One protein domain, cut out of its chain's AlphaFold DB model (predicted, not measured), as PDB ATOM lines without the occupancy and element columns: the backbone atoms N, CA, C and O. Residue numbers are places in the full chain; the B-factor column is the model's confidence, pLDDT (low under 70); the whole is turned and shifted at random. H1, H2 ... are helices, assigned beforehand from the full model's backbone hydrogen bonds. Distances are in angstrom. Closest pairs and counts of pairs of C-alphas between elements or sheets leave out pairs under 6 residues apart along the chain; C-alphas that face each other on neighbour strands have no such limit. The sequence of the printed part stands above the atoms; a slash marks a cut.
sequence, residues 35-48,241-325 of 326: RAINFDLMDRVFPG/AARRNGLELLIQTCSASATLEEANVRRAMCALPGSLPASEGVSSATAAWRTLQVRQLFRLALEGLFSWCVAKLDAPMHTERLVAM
ATOM      1  N   ARG A  35     201.639 217.230 206.644       73.19
ATOM      2  CA  ARG A  35     200.672 218.226 206.183       73.19
ATOM      3  C   ARG A  35     200.893 219.576 206.853       73.19
ATOM      4  O   ARG A  35     200.855 220.576 206.145       73.19
ATOM      5  N   ALA A  36     201.158 219.602 208.160       75.56
ATOM      6  CA  ALA A  36     201.435 220.843 208.892       75.56
ATOM      7  C   ALA A  36     202.647 221.575 208.295       75.56
ATOM      8  O   ALA A  36     202.537 222.723 207.883       75.56
ATOM      9  N   ILE A  37     203.749 220.849 208.083       79.25
ATOM     10  CA  ILE A  37     204.963 221.398 207.461       79.25
ATOM     11  C   ILE A  37     204.686 221.932 206.046       79.25
ATOM     12  O   ILE A  37     205.263 222.936 205.636       79.25
ATOM     13  N   ASN A  38     203.813 221.282 205.271       79.69
ATOM     14  CA  ASN A  38     203.456 221.771 203.938       79.69
ATOM     15  C   ASN A  38     202.648 223.072 203.988       79.69
ATOM     16  O   ASN A  38     202.833 223.908 203.107       79.69
ATOM     17  N   PHE A  39     201.776 223.241 204.984       79.56
ATOM     18  CA  PHE A  39     201.086 224.510 205.210       79.56
ATOM     19  C   PHE A  39     202.067 225.600 205.640       79.56
ATOM     20  O   PHE A  39     202.072 226.656 205.020       79.56
ATOM     21  N   ASP A  40     202.987 225.306 206.562       84.44
ATOM     22  CA  ASP A  40     204.023 226.260 206.976       84.44
ATOM     23  C   ASP A  40     204.897 226.705 205.793       84.44
ATOM     24  O   ASP A  40     205.275 227.869 205.678       84.44
ATOM     25  N   LEU A  41     205.230 225.784 204.880       86.06
ATOM     26  CA  LEU A  41     205.969 226.103 203.656       86.06
ATOM     27  C   LEU A  41     205.120 226.866 202.635       86.06
ATOM     28  O   LEU A  41     205.658 227.711 201.923       86.06
ATOM     29  N   MET A  42     203.817 226.590 202.553       86.00
ATOM     30  CA  MET A  42     202.894 227.371 201.728       86.00
ATOM     31  C   MET A  42     202.792 228.807 202.247       86.00
ATOM     32  O   MET A  42     202.880 229.735 201.447       86.00
ATOM     33  N   ASP A  43     202.729 229.000 203.564       88.25
ATOM     34  CA  ASP A  43     202.700 230.318 204.201       88.25
ATOM     35  C   ASP A  43     203.995 231.119 203.994       88.25
ATOM     36  O   ASP A  43     203.986 232.346 204.081       88.25
ATOM     37  N   ARG A  44     205.113 230.479 203.631       90.12
ATOM     38  CA  ARG A  44     206.326 231.205 203.204       90.12
ATOM     39  C   ARG A  44     206.186 231.874 201.838       90.12
ATOM     40  O   ARG A  44     206.996 232.738 201.521       90.12
ATOM     41  N   VAL A  45     205.209 231.467 201.028       90.25
ATOM     42  CA  VAL A  45     204.977 232.009 199.679       90.25
ATOM     43  C   VAL A  45     203.661 232.782 199.618       90.25
ATOM     44  O   VAL A  45     203.619 233.893 199.103       90.25
ATOM     45  N   PHE A  46     202.589 232.226 200.178       90.56
ATOM     46  CA  PHE A  46     201.241 232.793 200.140       90.56
ATOM     47  C   PHE A  46     200.613 232.854 201.543       90.56
ATOM     48  O   PHE A  46     199.560 232.253 201.763       90.56
ATOM     49  N   PRO A  47     201.222 233.577 202.508       89.94
ATOM     50  CA  PRO A  47     200.749 233.582 203.887       89.94
ATOM     51  C   PRO A  47     199.310 234.066 203.984       89.94
ATOM     52  O   PRO A  47     198.989 235.182 203.553       89.94
ATOM     53  N   GLY A  48     198.462 233.250 204.606       84.25
ATOM     54  CA  GLY A  48     197.057 233.575 204.844       84.25
ATOM     55  C   GLY A  48     196.122 233.368 203.648       84.25
ATOM     56  O   GLY A  48     194.933 233.662 203.761       84.25
ATOM     57  N   ALA A 241     205.057 240.986 203.067       91.94
ATOM     58  CA  ALA A 241     206.093 241.007 202.033       91.94
ATOM     59  C   ALA A 241     206.245 239.664 201.296       91.94
ATOM     60  O   ALA A 241     206.363 239.656 200.076       91.94
ATOM     61  N   ALA A 242     206.173 238.533 202.005       92.06
ATOM     62  CA  ALA A 242     206.227 237.213 201.383       92.06
ATOM     63  C   ALA A 242     205.028 236.981 200.451       92.06
ATOM     64  O   ALA A 242     205.224 236.527 199.329       92.06
ATOM     65  N   ARG A 243     203.816 237.391 200.865       93.25
ATOM     66  CA  ARG A 243     202.602 237.326 200.027       93.25
ATOM     67  C   ARG A 243     202.748 238.142 198.752       93.25
ATOM     68  O   ARG A 243     202.461 237.631 197.676       93.25
ATOM     69  N   ARG A 244     203.220 239.387 198.873       93.25
ATOM     70  CA  ARG A 244     203.474 240.252 197.714       93.25
ATOM     71  C   ARG A 244     204.453 239.609 196.749       93.25
ATOM     72  O   ARG A 244     204.144 239.493 195.574       93.25
ATOM     73  N   ASN A 245     205.590 239.142 197.258       92.50
ATOM     74  CA  ASN A 245     206.629 238.523 196.443       92.50
ATOM     75  C   ASN A 245     206.133 237.234 195.765       92.50
ATOM     76  O   ASN A 245     206.444 236.984 194.604       92.50
ATOM     77  N   GLY A 246     205.348 236.415 196.475       92.94
ATOM     78  CA  GLY A 246     204.733 235.204 195.932       92.94
ATOM     79  C   GLY A 246     203.697 235.498 194.845       92.94
ATOM     80  O   GLY A 246     203.663 234.809 193.826       92.94
ATOM     81  N   LEU A 247     202.877 236.536 195.024       92.81
ATOM     82  CA  LEU A 247     201.916 236.977 194.011       92.81
ATOM     83  C   LEU A 247     202.592 237.649 192.820       92.81
ATOM     84  O   LEU A 247     202.178 237.414 191.693       92.81
ATOM     85  N   GLU A 248     203.645 238.430 193.042       91.62
ATOM     86  CA  GLU A 248     204.459 238.996 191.969       91.62
ATOM     87  C   GLU A 248     205.074 237.872 191.122       91.62
ATOM     88  O   GLU A 248     204.916 237.874 189.903       91.62
ATOM     89  N   LEU A 249     205.664 236.853 191.764       91.88
ATOM     90  CA  LEU A 249     206.132 235.635 191.099       91.88
ATOM     91  C   LEU A 249     205.015 234.973 190.275       91.88
ATOM     92  O   LEU A 249     205.228 234.627 189.112       91.88
ATOM     93  N   LEU A 250     203.829 234.791 190.862       92.12
ATOM     94  CA  LEU A 250     202.686 234.175 190.187       92.12
ATOM     95  C   LEU A 250     202.240 234.992 188.964       92.12
ATOM     96  O   LEU A 250     202.089 234.431 187.884       92.12
ATOM     97  N   ILE A 251     202.073 236.307 189.111       90.94
ATOM     98  CA  ILE A 251     201.621 237.210 188.045       90.94
ATOM     99  C   ILE A 251     202.646 237.265 186.913       90.94
ATOM    100  O   ILE A 251     202.265 237.144 185.746       90.94
ATOM    101  N   GLN A 252     203.939 237.399 187.231       89.12
ATOM    102  CA  GLN A 252     205.011 237.366 186.232       89.12
ATOM    103  C   GLN A 252     205.019 236.027 185.488       89.12
ATOM    104  O   GLN A 252     205.110 236.001 184.261       89.12
ATOM    105  N   THR A 253     204.847 234.918 186.215       89.94
ATOM    106  CA  THR A 253     204.780 233.582 185.618       89.94
ATOM    107  C   THR A 253     203.579 233.446 184.687       89.94
ATOM    108  O   THR A 253     203.749 233.011 183.552       89.94
ATOM    109  N   CYS A 254     202.381 233.843 185.121       91.00
ATOM    110  CA  CYS A 254     201.174 233.804 184.296       91.00
ATOM    111  C   CYS A 254     201.309 234.681 183.045       91.00
ATOM    112  O   CYS A 254     200.942 234.249 181.960       91.00
ATOM    113  N   SER A 255     201.886 235.878 183.184       88.94
ATOM    114  CA  SER A 255     202.081 236.817 182.069       88.94
ATOM    115  C   SER A 255     203.082 236.302 181.032       88.94
ATOM    116  O   SER A 255     202.953 236.598 179.849       88.94
ATOM    117  N   ALA A 256     204.079 235.525 181.465       86.12
ATOM    118  CA  ALA A 256     205.080 234.919 180.590       86.12
ATOM    119  C   ALA A 256     204.673 233.531 180.059       86.12
ATOM    120  O   ALA A 256     205.356 232.979 179.195       86.12
ATOM    121  N   SER A 257     203.598 232.932 180.581       85.56
ATOM    122  CA  SER A 257     203.187 231.572 180.229       85.56
ATOM    123  C   SER A 257     202.246 231.563 179.029       85.56
ATOM    124  O   SER A 257     201.279 232.313 178.969       85.56
ATOM    125  N   ALA A 258     202.473 230.635 178.096       83.75
ATOM    126  CA  ALA A 258     201.572 230.413 176.961       83.75
ATOM    127  C   ALA A 258     200.224 229.777 177.366       83.75
ATOM    128  O   ALA A 258     199.274 229.781 176.589       83.75
ATOM    129  N   THR A 259     200.146 229.201 178.568       88.88
ATOM    130  CA  THR A 259     198.959 228.546 179.124       88.88
ATOM    131  C   THR A 259     198.800 228.908 180.597       88.88
ATOM    132  O   THR A 259     199.788 229.025 181.322       88.88
ATOM    133  N   LEU A 260     197.548 229.056 181.035       89.62
ATOM    134  CA  LEU A 260     197.176 229.314 182.430       89.62
ATOM    135  C   LEU A 260     196.715 228.044 183.159       89.62
ATOM    136  O   LEU A 260     196.105 228.119 184.222       89.62
ATOM    137  N   GLU A 261     197.006 226.864 182.605       91.38
ATOM    138  CA  GLU A 261     196.788 225.610 183.318       91.38
ATOM    139  C   GLU A 261     197.613 225.569 184.609       91.38
ATOM    140  O   GLU A 261     198.837 225.729 184.596       91.38
ATOM    141  N   GLU A 262     196.938 225.287 185.725       88.44
ATOM    142  CA  GLU A 262     197.508 225.350 187.071       88.44
ATOM    143  C   GLU A 262     198.827 224.572 187.195       88.44
ATOM    144  O   GLU A 262     199.813 225.085 187.724       88.44
ATOM    145  N   ALA A 263     198.886 223.347 186.664       87.88
ATOM    146  CA  ALA A 263     200.083 222.509 186.725       87.88
ATOM    147  C   ALA A 263     201.286 223.135 185.997       87.88
ATOM    148  O   ALA A 263     202.424 223.022 186.460       87.88
ATOM    149  N   ASN A 264     201.042 223.818 184.876       87.69
ATOM    150  CA  ASN A 264     202.089 224.464 184.093       87.69
ATOM    151  C   ASN A 264     202.573 225.741 184.777       87.69
ATOM    152  O   ASN A 264     203.783 225.923 184.901       87.69
ATOM    153  N   VAL A 265     201.659 226.553 185.315       90.06
ATOM    154  CA  VAL A 265     202.009 227.747 186.101       90.06
ATOM    155  C   VAL A 265     202.827 227.359 187.335       90.06
ATOM    156  O   VAL A 265     203.918 227.885 187.541       90.06
ATOM    157  N   ARG A 266     202.377 226.367 188.118       89.12
ATOM    158  CA  ARG A 266     203.107 225.871 189.301       89.12
ATOM    159  C   ARG A 266     204.517 225.390 188.953       89.12
ATOM    160  O   ARG A 266     205.454 225.649 189.710       89.12
ATOM    161  N   ARG A 267     204.681 224.701 187.816       87.62
ATOM    162  CA  ARG A 267     205.992 224.258 187.316       87.62
ATOM    163  C   ARG A 267     206.856 225.447 186.893       87.62
ATOM    164  O   ARG A 267     208.028 225.498 187.253       87.62
ATOM    165  N   ALA A 268     206.288 226.400 186.164       88.69
ATOM    166  CA  ALA A 268     206.996 227.576 185.673       88.69
ATOM    167  C   ALA A 268     207.444 228.512 186.811       88.69
ATOM    168  O   ALA A 268     208.548 229.047 186.752       88.69
ATOM    169  N   MET A 269     206.682 228.600 187.908       89.88
ATOM    170  CA  MET A 269     207.087 229.316 189.126       89.88
ATOM    171  C   MET A 269     208.359 228.737 189.770       89.88
ATOM    172  O   MET A 269     209.056 229.436 190.499       89.88
ATOM    173  N   CYS A 270     208.708 227.470 189.511       88.38
ATOM    174  CA  CYS A 270     209.998 226.910 189.929       88.38
ATOM    175  C   CYS A 270     211.145 227.328 189.014       88.38
ATOM    176  O   CYS A 270     212.304 227.176 189.383       88.38
ATOM    177  N   ALA A 271     210.861 227.779 187.802       77.38
ATOM    178  CA  ALA A 271     211.840 227.890 186.736       77.38
ATOM    179  C   ALA A 271     212.177 229.336 186.382       77.38
ATOM    180  O   ALA A 271     212.764 229.500 185.318       77.38
ATOM    181  N   LEU A 272     211.811 230.319 187.237       64.12
ATOM    182  CA  LEU A 272     211.824 231.759 186.936       64.12
ATOM    183  C   LEU A 272     212.831 232.082 185.819       64.12
ATOM    184  O   LEU A 272     214.039 231.930 186.048       64.12
ATOM    185  N   PRO A 273     212.349 232.394 184.602       52.22
ATOM    186  CA  PRO A 273     213.198 232.435 183.427       52.22
ATOM    187  C   PRO A 273     214.330 233.427 183.650       52.22
ATOM    188  O   PRO A 273     214.078 234.567 184.040       52.22
ATOM    189  N   GLY A 274     215.567 233.034 183.343       51.06
ATOM    190  CA  GLY A 274     216.739 233.918 183.425       51.06
ATOM    191  C   GLY A 274     216.669 235.174 182.537       51.06
ATOM    192  O   GLY A 274     217.639 235.915 182.469       51.06
ATOM    193  N   SER A 275     215.549 235.409 181.844       53.75
ATOM    194  CA  SER A 275     215.280 236.561 180.985       53.75
ATOM    195  C   SER A 275     214.466 237.679 181.648       53.75
ATOM    196  O   SER A 275     214.341 238.742 181.046       53.75
ATOM    197  N   LEU A 276     213.894 237.476 182.843       58.38
ATOM    198  CA  LEU A 276     213.202 238.539 183.583       58.38
ATOM    199  C   LEU A 276     214.085 239.019 184.744       58.38
ATOM    200  O   LEU A 276     214.565 238.183 185.513       58.38
ATOM    201  N   PRO A 277     214.317 240.335 184.904       59.78
ATOM    202  CA  PRO A 277     215.008 240.850 186.078       59.78
ATOM    203  C   PRO A 277     214.148 240.573 187.315       59.78
ATOM    204  O   PRO A 277     213.142 241.235 187.559       59.78
ATOM    205  N   ALA A 278     214.530 239.554 188.081       67.50
ATOM    206  CA  ALA A 278     213.850 239.197 189.312       67.50
ATOM    207  C   ALA A 278     214.252 240.178 190.412       67.50
ATOM    208  O   ALA A 278     215.442 240.343 190.695       67.50
ATOM    209  N   SER A 279     213.274 240.790 191.078       82.38
ATOM    210  CA  SER A 279     213.545 241.452 192.351       82.38
ATOM    211  C   SER A 279     214.105 240.429 193.354       82.38
ATOM    212  O   SER A 279     213.883 239.215 193.239       82.38
ATOM    213  N   GLU A 280     214.832 240.898 194.370       85.62
ATOM    214  CA  GLU A 280     215.303 240.029 195.459       85.62
ATOM    215  C   GLU A 280     214.123 239.293 196.126       85.62
ATOM    216  O   GLU A 280     214.204 238.102 196.435       85.62
ATOM    217  N   GLY A 281     212.978 239.976 196.241       87.06
ATOM    218  CA  GLY A 281     211.730 239.413 196.744       87.06
ATOM    219  C   GLY A 281     211.220 238.236 195.912       87.06
ATOM    220  O   GLY A 281     210.975 237.161 196.464       87.06
ATOM    221  N   VAL A 282     211.112 238.399 194.589       88.44
ATOM    222  CA  VAL A 282     210.679 237.332 193.664       88.44
ATOM    223  C   VAL A 282     211.656 236.155 193.670       88.44
ATOM    224  O   VAL A 282     211.235 234.996 193.640       88.44
ATOM    225  N   SER A 283     212.959 236.424 193.780       88.44
ATOM    226  CA  SER A 283     213.984 235.377 193.891       88.44
ATOM    227  C   SER A 283     213.810 234.546 195.168       88.44
ATOM    228  O   SER A 283     213.836 233.313 195.122       88.44
ATOM    229  N   SER A 284     213.552 235.207 196.300       89.31
ATOM    230  CA  SER A 284     213.262 234.550 197.580       89.31
ATOM    231  C   SER A 284     211.967 233.727 197.526       89.31
ATOM    232  O   SER A 284     211.958 232.554 197.912       89.31
ATOM    233  N   ALA A 285     210.894 234.283 196.952       91.69
ATOM    234  CA  ALA A 285     209.634 233.567 196.753       91.69
ATOM    235  C   ALA A 285     209.803 232.336 195.845       91.69
ATOM    236  O   ALA A 285     209.258 231.273 196.140       91.69
ATOM    237  N   THR A 286     210.618 232.443 194.791       91.44
ATOM    238  CA  THR A 286     210.957 231.324 193.894       91.44
ATOM    239  C   THR A 286     211.675 230.209 194.655       91.44
ATOM    240  O   THR A 286     211.344 229.033 194.498       91.44
ATOM    241  N   ALA A 287     212.647 230.554 195.505       90.44
ATOM    242  CA  ALA A 287     213.359 229.581 196.329       90.44
ATOM    243  C   ALA A 287     212.415 228.878 197.321       90.44
ATOM    244  O   ALA A 287     212.403 227.648 197.385       90.44
ATOM    245  N   ALA A 288     211.571 229.637 198.028       91.44
ATOM    246  CA  ALA A 288     210.570 229.087 198.941       91.44
ATOM    247  C   ALA A 288     209.568 228.169 198.215       91.44
ATOM    248  O   ALA A 288     209.257 227.077 198.697       91.44
ATOM    249  N   TRP A 289     209.131 228.560 197.014       92.88
ATOM    250  CA  TRP A 289     208.264 227.747 196.167       92.88
ATOM    251  C   TRP A 289     208.928 226.434 195.735       92.88
ATOM    252  O   TRP A 289     208.318 225.370 195.847       92.88
ATOM    253  N   ARG A 290     210.202 226.468 195.317       91.00
ATOM    254  CA  ARG A 290     210.980 225.254 195.003       91.00
ATOM    255  C   ARG A 290     211.075 224.321 196.205       91.00
ATOM    256  O   ARG A 290     210.857 223.120 196.055       91.00
ATOM    257  N   THR A 291     211.360 224.855 197.395       90.56
ATOM    258  CA  THR A 291     211.392 224.064 198.634       90.56
ATOM    259  C   THR A 291     210.049 223.391 198.897       90.56
ATOM    260  O   THR A 291     210.022 222.199 199.205       90.56
ATOM    261  N   LEU A 292     208.936 224.114 198.721       89.75
ATOM    262  CA  LEU A 292     207.595 223.542 198.834       89.75
ATOM    263  C   LEU A 292     207.393 222.391 197.836       89.75
ATOM    264  O   LEU A 292     206.936 221.325 198.240       89.75
ATOM    265  N   GLN A 293     207.772 222.555 196.565       88.31
ATOM    266  CA  GLN A 293     207.617 221.492 195.561       88.31
ATOM    267  C   GLN A 293     208.446 220.242 195.886       88.31
ATOM    268  O   GLN A 293     207.923 219.129 195.839       88.31
ATOM    269  N   VAL A 294     209.715 220.403 196.279       88.19
ATOM    270  CA  VAL A 294     210.573 219.275 196.691       88.19
ATOM    271  C   VAL A 294     209.989 218.572 197.913       88.19
ATOM    272  O   VAL A 294     209.963 217.341 197.975       88.19
ATOM    273  N   ARG A 295     209.461 219.335 198.877       87.19
ATOM    274  CA  ARG A 295     208.816 218.764 200.059       87.19
ATOM    275  C   ARG A 295     207.559 217.973 199.702       87.19
ATOM    276  O   ARG A 295     207.365 216.893 200.258       87.19
ATOM    277  N   GLN A 296     206.732 218.481 198.791       83.44
ATOM    278  CA  GLN A 296     205.544 217.772 198.312       83.44
ATOM    279  C   GLN A 296     205.924 216.463 197.614       83.44
ATOM    280  O   GLN A 296     205.331 215.431 197.913       83.44
ATOM    281  N   LEU A 297     206.965 216.472 196.773       85.75
ATOM    282  CA  LEU A 297     207.493 215.252 196.158       85.75
ATOM    283  C   LEU A 297     207.972 214.246 197.212       85.75
ATOM    284  O   LEU A 297     207.607 213.078 197.153       85.75
ATOM    285  N   PHE A 298     208.748 214.695 198.201       85.81
ATOM    286  CA  PHE A 298     209.219 213.829 199.280       85.81
ATOM    287  C   PHE A 298     208.057 213.249 200.099       85.81
ATOM    288  O   PHE A 298     208.070 212.069 200.438       85.81
ATOM    289  N   ARG A 299     207.030 214.056 200.396       84.56
ATOM    290  CA  ARG A 299     205.818 213.584 201.072       84.56
ATOM    291  C   ARG A 299     205.121 212.500 200.250       84.56
ATOM    292  O   ARG A 299     204.836 211.446 200.801       84.56
ATOM    293  N   LEU A 300     204.891 212.737 198.959       83.19
ATOM    294  CA  LEU A 300     204.265 211.758 198.065       83.19
ATOM    295  C   LEU A 300     205.096 210.475 197.949       83.19
ATOM    296  O   LEU A 300     204.531 209.386 197.947       83.19
ATOM    297  N   ALA A 301     206.425 210.584 197.907       87.00
ATOM    298  CA  ALA A 301     207.317 209.430 197.885       87.00
ATOM    299  C   ALA A 301     207.209 208.600 199.174       87.00
ATOM    300  O   ALA A 301     207.117 207.378 199.098       87.00
ATOM    301  N   LEU A 302     207.163 209.243 200.347       85.69
ATOM    302  CA  LEU A 302     206.956 208.548 201.621       85.69
ATOM    303  C   LEU A 302     205.556 207.940 201.732       85.69
ATOM    304  O   LEU A 302     205.432 206.788 202.134       85.69
ATOM    305  N   GLU A 303     204.507 208.682 201.370       83.25
ATOM    306  CA  GLU A 303     203.132 208.167 201.359       83.25
ATOM    307  C   GLU A 303     203.010 206.961 200.414       83.25
ATOM    308  O   GLU A 303     202.420 205.947 200.786       83.25
ATOM    309  N   GLY A 304     203.630 207.028 199.233       82.81
ATOM    310  CA  GLY A 304     203.694 205.928 198.273       82.81
ATOM    311  C   GLY A 304     204.477 204.724 198.798       82.81
ATOM    312  O   GLY A 304     203.985 203.599 198.718       82.81
ATOM    313  N   LEU A 305     205.653 204.950 199.393       84.69
ATOM    314  CA  LEU A 305     206.462 203.902 200.018       84.69
ATOM    315  C   LEU A 305     205.684 203.198 201.133       84.69
ATOM    316  O   LEU A 305     205.609 201.974 201.145       84.69
ATOM    317  N   PHE A 306     205.056 203.948 202.043       81.62
ATOM    318  CA  PHE A 306     204.270 203.359 203.128       81.62
ATOM    319  C   PHE A 306     203.019 202.648 202.621       81.62
ATOM    320  O   PHE A 306     202.698 201.573 203.125       81.62
ATOM    321  N   SER A 307     202.337 203.196 201.614       80.81
ATOM    322  CA  SER A 307     201.204 202.522 200.977       80.81
ATOM    323  C   SER A 307     201.627 201.183 200.369       80.81
ATOM    324  O   SER A 307     200.960 200.173 200.596       80.81
ATOM    325  N   TRP A 308     202.770 201.148 199.680       81.81
ATOM    326  CA  TRP A 308     203.341 199.915 199.146       81.81
ATOM    327  C   TRP A 308     203.723 198.928 200.254       81.81
ATOM    328  O   TRP A 308     203.343 197.762 200.169       81.81
ATOM    329  N   CYS A 309     204.395 199.384 201.320       81.56
ATOM    330  CA  CYS A 309     204.723 198.545 202.475       81.56
ATOM    331  C   CYS A 309     203.463 197.901 203.052       81.56
ATOM    332  O   CYS A 309     203.412 196.688 203.199       81.56
ATOM    333  N   VAL A 310     202.423 198.695 203.325       81.38
ATOM    334  CA  VAL A 310     201.146 198.198 203.856       81.38
ATOM    335  C   VAL A 310     200.510 197.182 202.909       81.38
ATOM    336  O   VAL A 310     200.040 196.149 203.372       81.38
ATOM    337  N   ALA A 311     200.551 197.416 201.595       79.38
ATOM    338  CA  ALA A 311     200.035 196.473 200.604       79.38
ATOM    339  C   ALA A 311     200.821 195.149 200.533       79.38
ATOM    340  O   ALA A 311     200.303 194.165 200.011       79.38
ATOM    341  N   LYS A 312     202.067 195.115 201.022       76.88
ATOM    342  CA  LYS A 312     202.916 193.914 201.089       76.88
ATOM    343  C   LYS A 312     202.872 193.200 202.442       76.88
ATOM    344  O   LYS A 312     203.415 192.104 202.568       76.88
ATOM    345  N   LEU A 313     202.254 193.807 203.452       78.81
ATOM    346  CA  LEU A 313     202.121 193.222 204.780       78.81
ATOM    347  C   LEU A 313     200.886 192.308 204.843       78.81
ATOM    348  O   LEU A 313     199.792 192.748 205.181       78.81
ATOM    349  N   ASP A 314     201.078 191.009 204.605       73.12
ATOM    350  CA  ASP A 314     200.036 189.979 204.820       73.12
ATOM    351  C   ASP A 314     199.902 189.565 206.308       73.12
ATOM    352  O   ASP A 314     198.946 188.913 206.754       73.12
ATOM    353  N   ALA A 315     200.903 189.934 207.105       76.00
ATOM    354  CA  ALA A 315     200.991 189.733 208.541       76.00
ATOM    355  C   ALA A 315     201.938 190.788 209.139       76.00
ATOM    356  O   ALA A 315     202.726 191.391 208.403       76.00
ATOM    357  N   PRO A 316     201.897 191.010 210.463       78.12
ATOM    358  CA  PRO A 316     202.897 191.837 211.111       78.12
ATOM    359  C   PRO A 316     204.318 191.359 210.810       78.12
ATOM    360  O   PRO A 316     204.606 190.164 210.853       78.12
ATOM    361  N   MET A 317     205.201 192.303 210.501       73.88
ATOM    362  CA  MET A 317     206.559 192.025 210.053       73.88
ATOM    363  C   MET A 317     207.546 192.923 210.795       73.88
ATOM    364  O   MET A 317     207.284 194.108 210.999       73.88
ATOM    365  N   HIS A 318     208.687 192.364 211.196       79.75
ATOM    366  CA  HIS A 318     209.782 193.136 211.780       79.75
ATOM    367  C   HIS A 318     210.487 193.988 210.718       79.75
ATOM    368  O   HIS A 318     210.587 193.585 209.557       79.75
ATOM    369  N   THR A 319     211.031 195.137 211.135       74.00
ATOM    370  CA  THR A 319     211.716 196.102 210.261       74.00
ATOM    371  C   THR A 319     212.799 195.455 209.398       74.00
ATOM    372  O   THR A 319     212.877 195.748 208.216       74.00
ATOM    373  N   GLU A 320     213.588 194.531 209.948       80.25
ATOM    374  CA  GLU A 320     214.664 193.830 209.228       80.25
ATOM    375  C   GLU A 320     214.145 193.037 208.023       80.25
ATOM    376  O   GLU A 320     214.728 193.072 206.942       80.25
ATOM    377  N   ARG A 321     213.006 192.356 208.191       74.50
ATOM    378  CA  ARG A 321     212.382 191.559 207.132       74.50
ATOM    379  C   ARG A 321     211.697 192.441 206.092       74.50
ATOM    380  O   ARG A 321     211.712 192.082 204.923       74.50
ATOM    381  N   LEU A 322     211.157 193.588 206.505       71.19
ATOM    382  CA  LEU A 322     210.626 194.596 205.587       71.19
ATOM    383  C   LEU A 322     211.751 195.233 204.756       71.19
ATOM    384  O   LEU A 322     211.600 195.381 203.551       71.19
ATOM    385  N   VAL A 323     212.889 195.560 205.379       77.25
ATOM    386  CA  VAL A 323     214.075 196.103 204.693       77.25
ATOM    387  C   VAL A 323     214.611 195.117 203.656       77.25
ATOM    388  O   VAL A 323     214.945 195.533 202.557       77.25
ATOM    389  N   ALA A 324     214.624 193.817 203.960       77.12
ATOM    390  CA  ALA A 324     215.064 192.777 203.027       77.12
ATOM    391  C   ALA A 324     214.160 192.595 201.785       77.12
ATOM    392  O   ALA A 324     214.496 191.804 200.905       77.12
ATOM    393  N   MET A 325     213.006 193.270 201.716       70.81
ATOM    394  CA  MET A 325     212.130 193.272 200.538       70.81
ATOM    395  C   MET A 325     212.472 194.379 199.523       70.81
ATOM    396  O   MET A 325     211.832 194.423 198.469       70.81
TER     397      MET A 325
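This is residues 35 to 48 and 241 to 325 of the 326 residues of an uncharacterized protein of Phenylobacterium sp. 20VBR1 (UniProt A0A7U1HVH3). A long helix, H4, makes the length of a rod; H1 lies side by side with it, H2 stands across its beginning with H3 packed on H2, and small H5 folds back near its far end. The 99 printed residues hold five named helices, H1 to H5, and no named strand: all helix. The whole is only just loose, close to extended: radius of gyration of the C-alphas 18.5 A, spans 56 by 27 by 21 A.

H1, residues 35 to 43, touches residues 288 to 296 alone of H4, residues 280 to 312, opposite ways at a shallow tilt of 14 degrees; closest C-alphas Leu 41 and Leu 292, 5.7 A. H2, residues 241 to 256, touches residues 281 to 286 alone of H4, about perpendicular at 86 degrees; closest C-alphas Asn 245 and Val 282, 5.1 A. Residues 250 to 254 alone of H2 touch H3, residues 262 to 268, about perpendicular at 83 degrees; closest C-alphas Cys 254 and Val 265, 6.4 A. H5, residues 319 to 323, is close to H4 but not clearly touching; closest C-alphas Cys 309 and Leu 322, 7.8 A. In H1 to H5 every O i to N i+4 pair is within hydrogen-bond range.

H1 begins at C-alpha 35 (200.672, 218.226, 206.183). H2 is 22.3 A long; H4, 48.1 A, ends at C-alpha 312 (202.916, 193.914, 201.089).

Residues 49 to 240 are cut out, C-alphas 48 and 241 being 12.0 A apart. The link from H3 to H4 is long; residues 272 to 278 have pLDDT under 70.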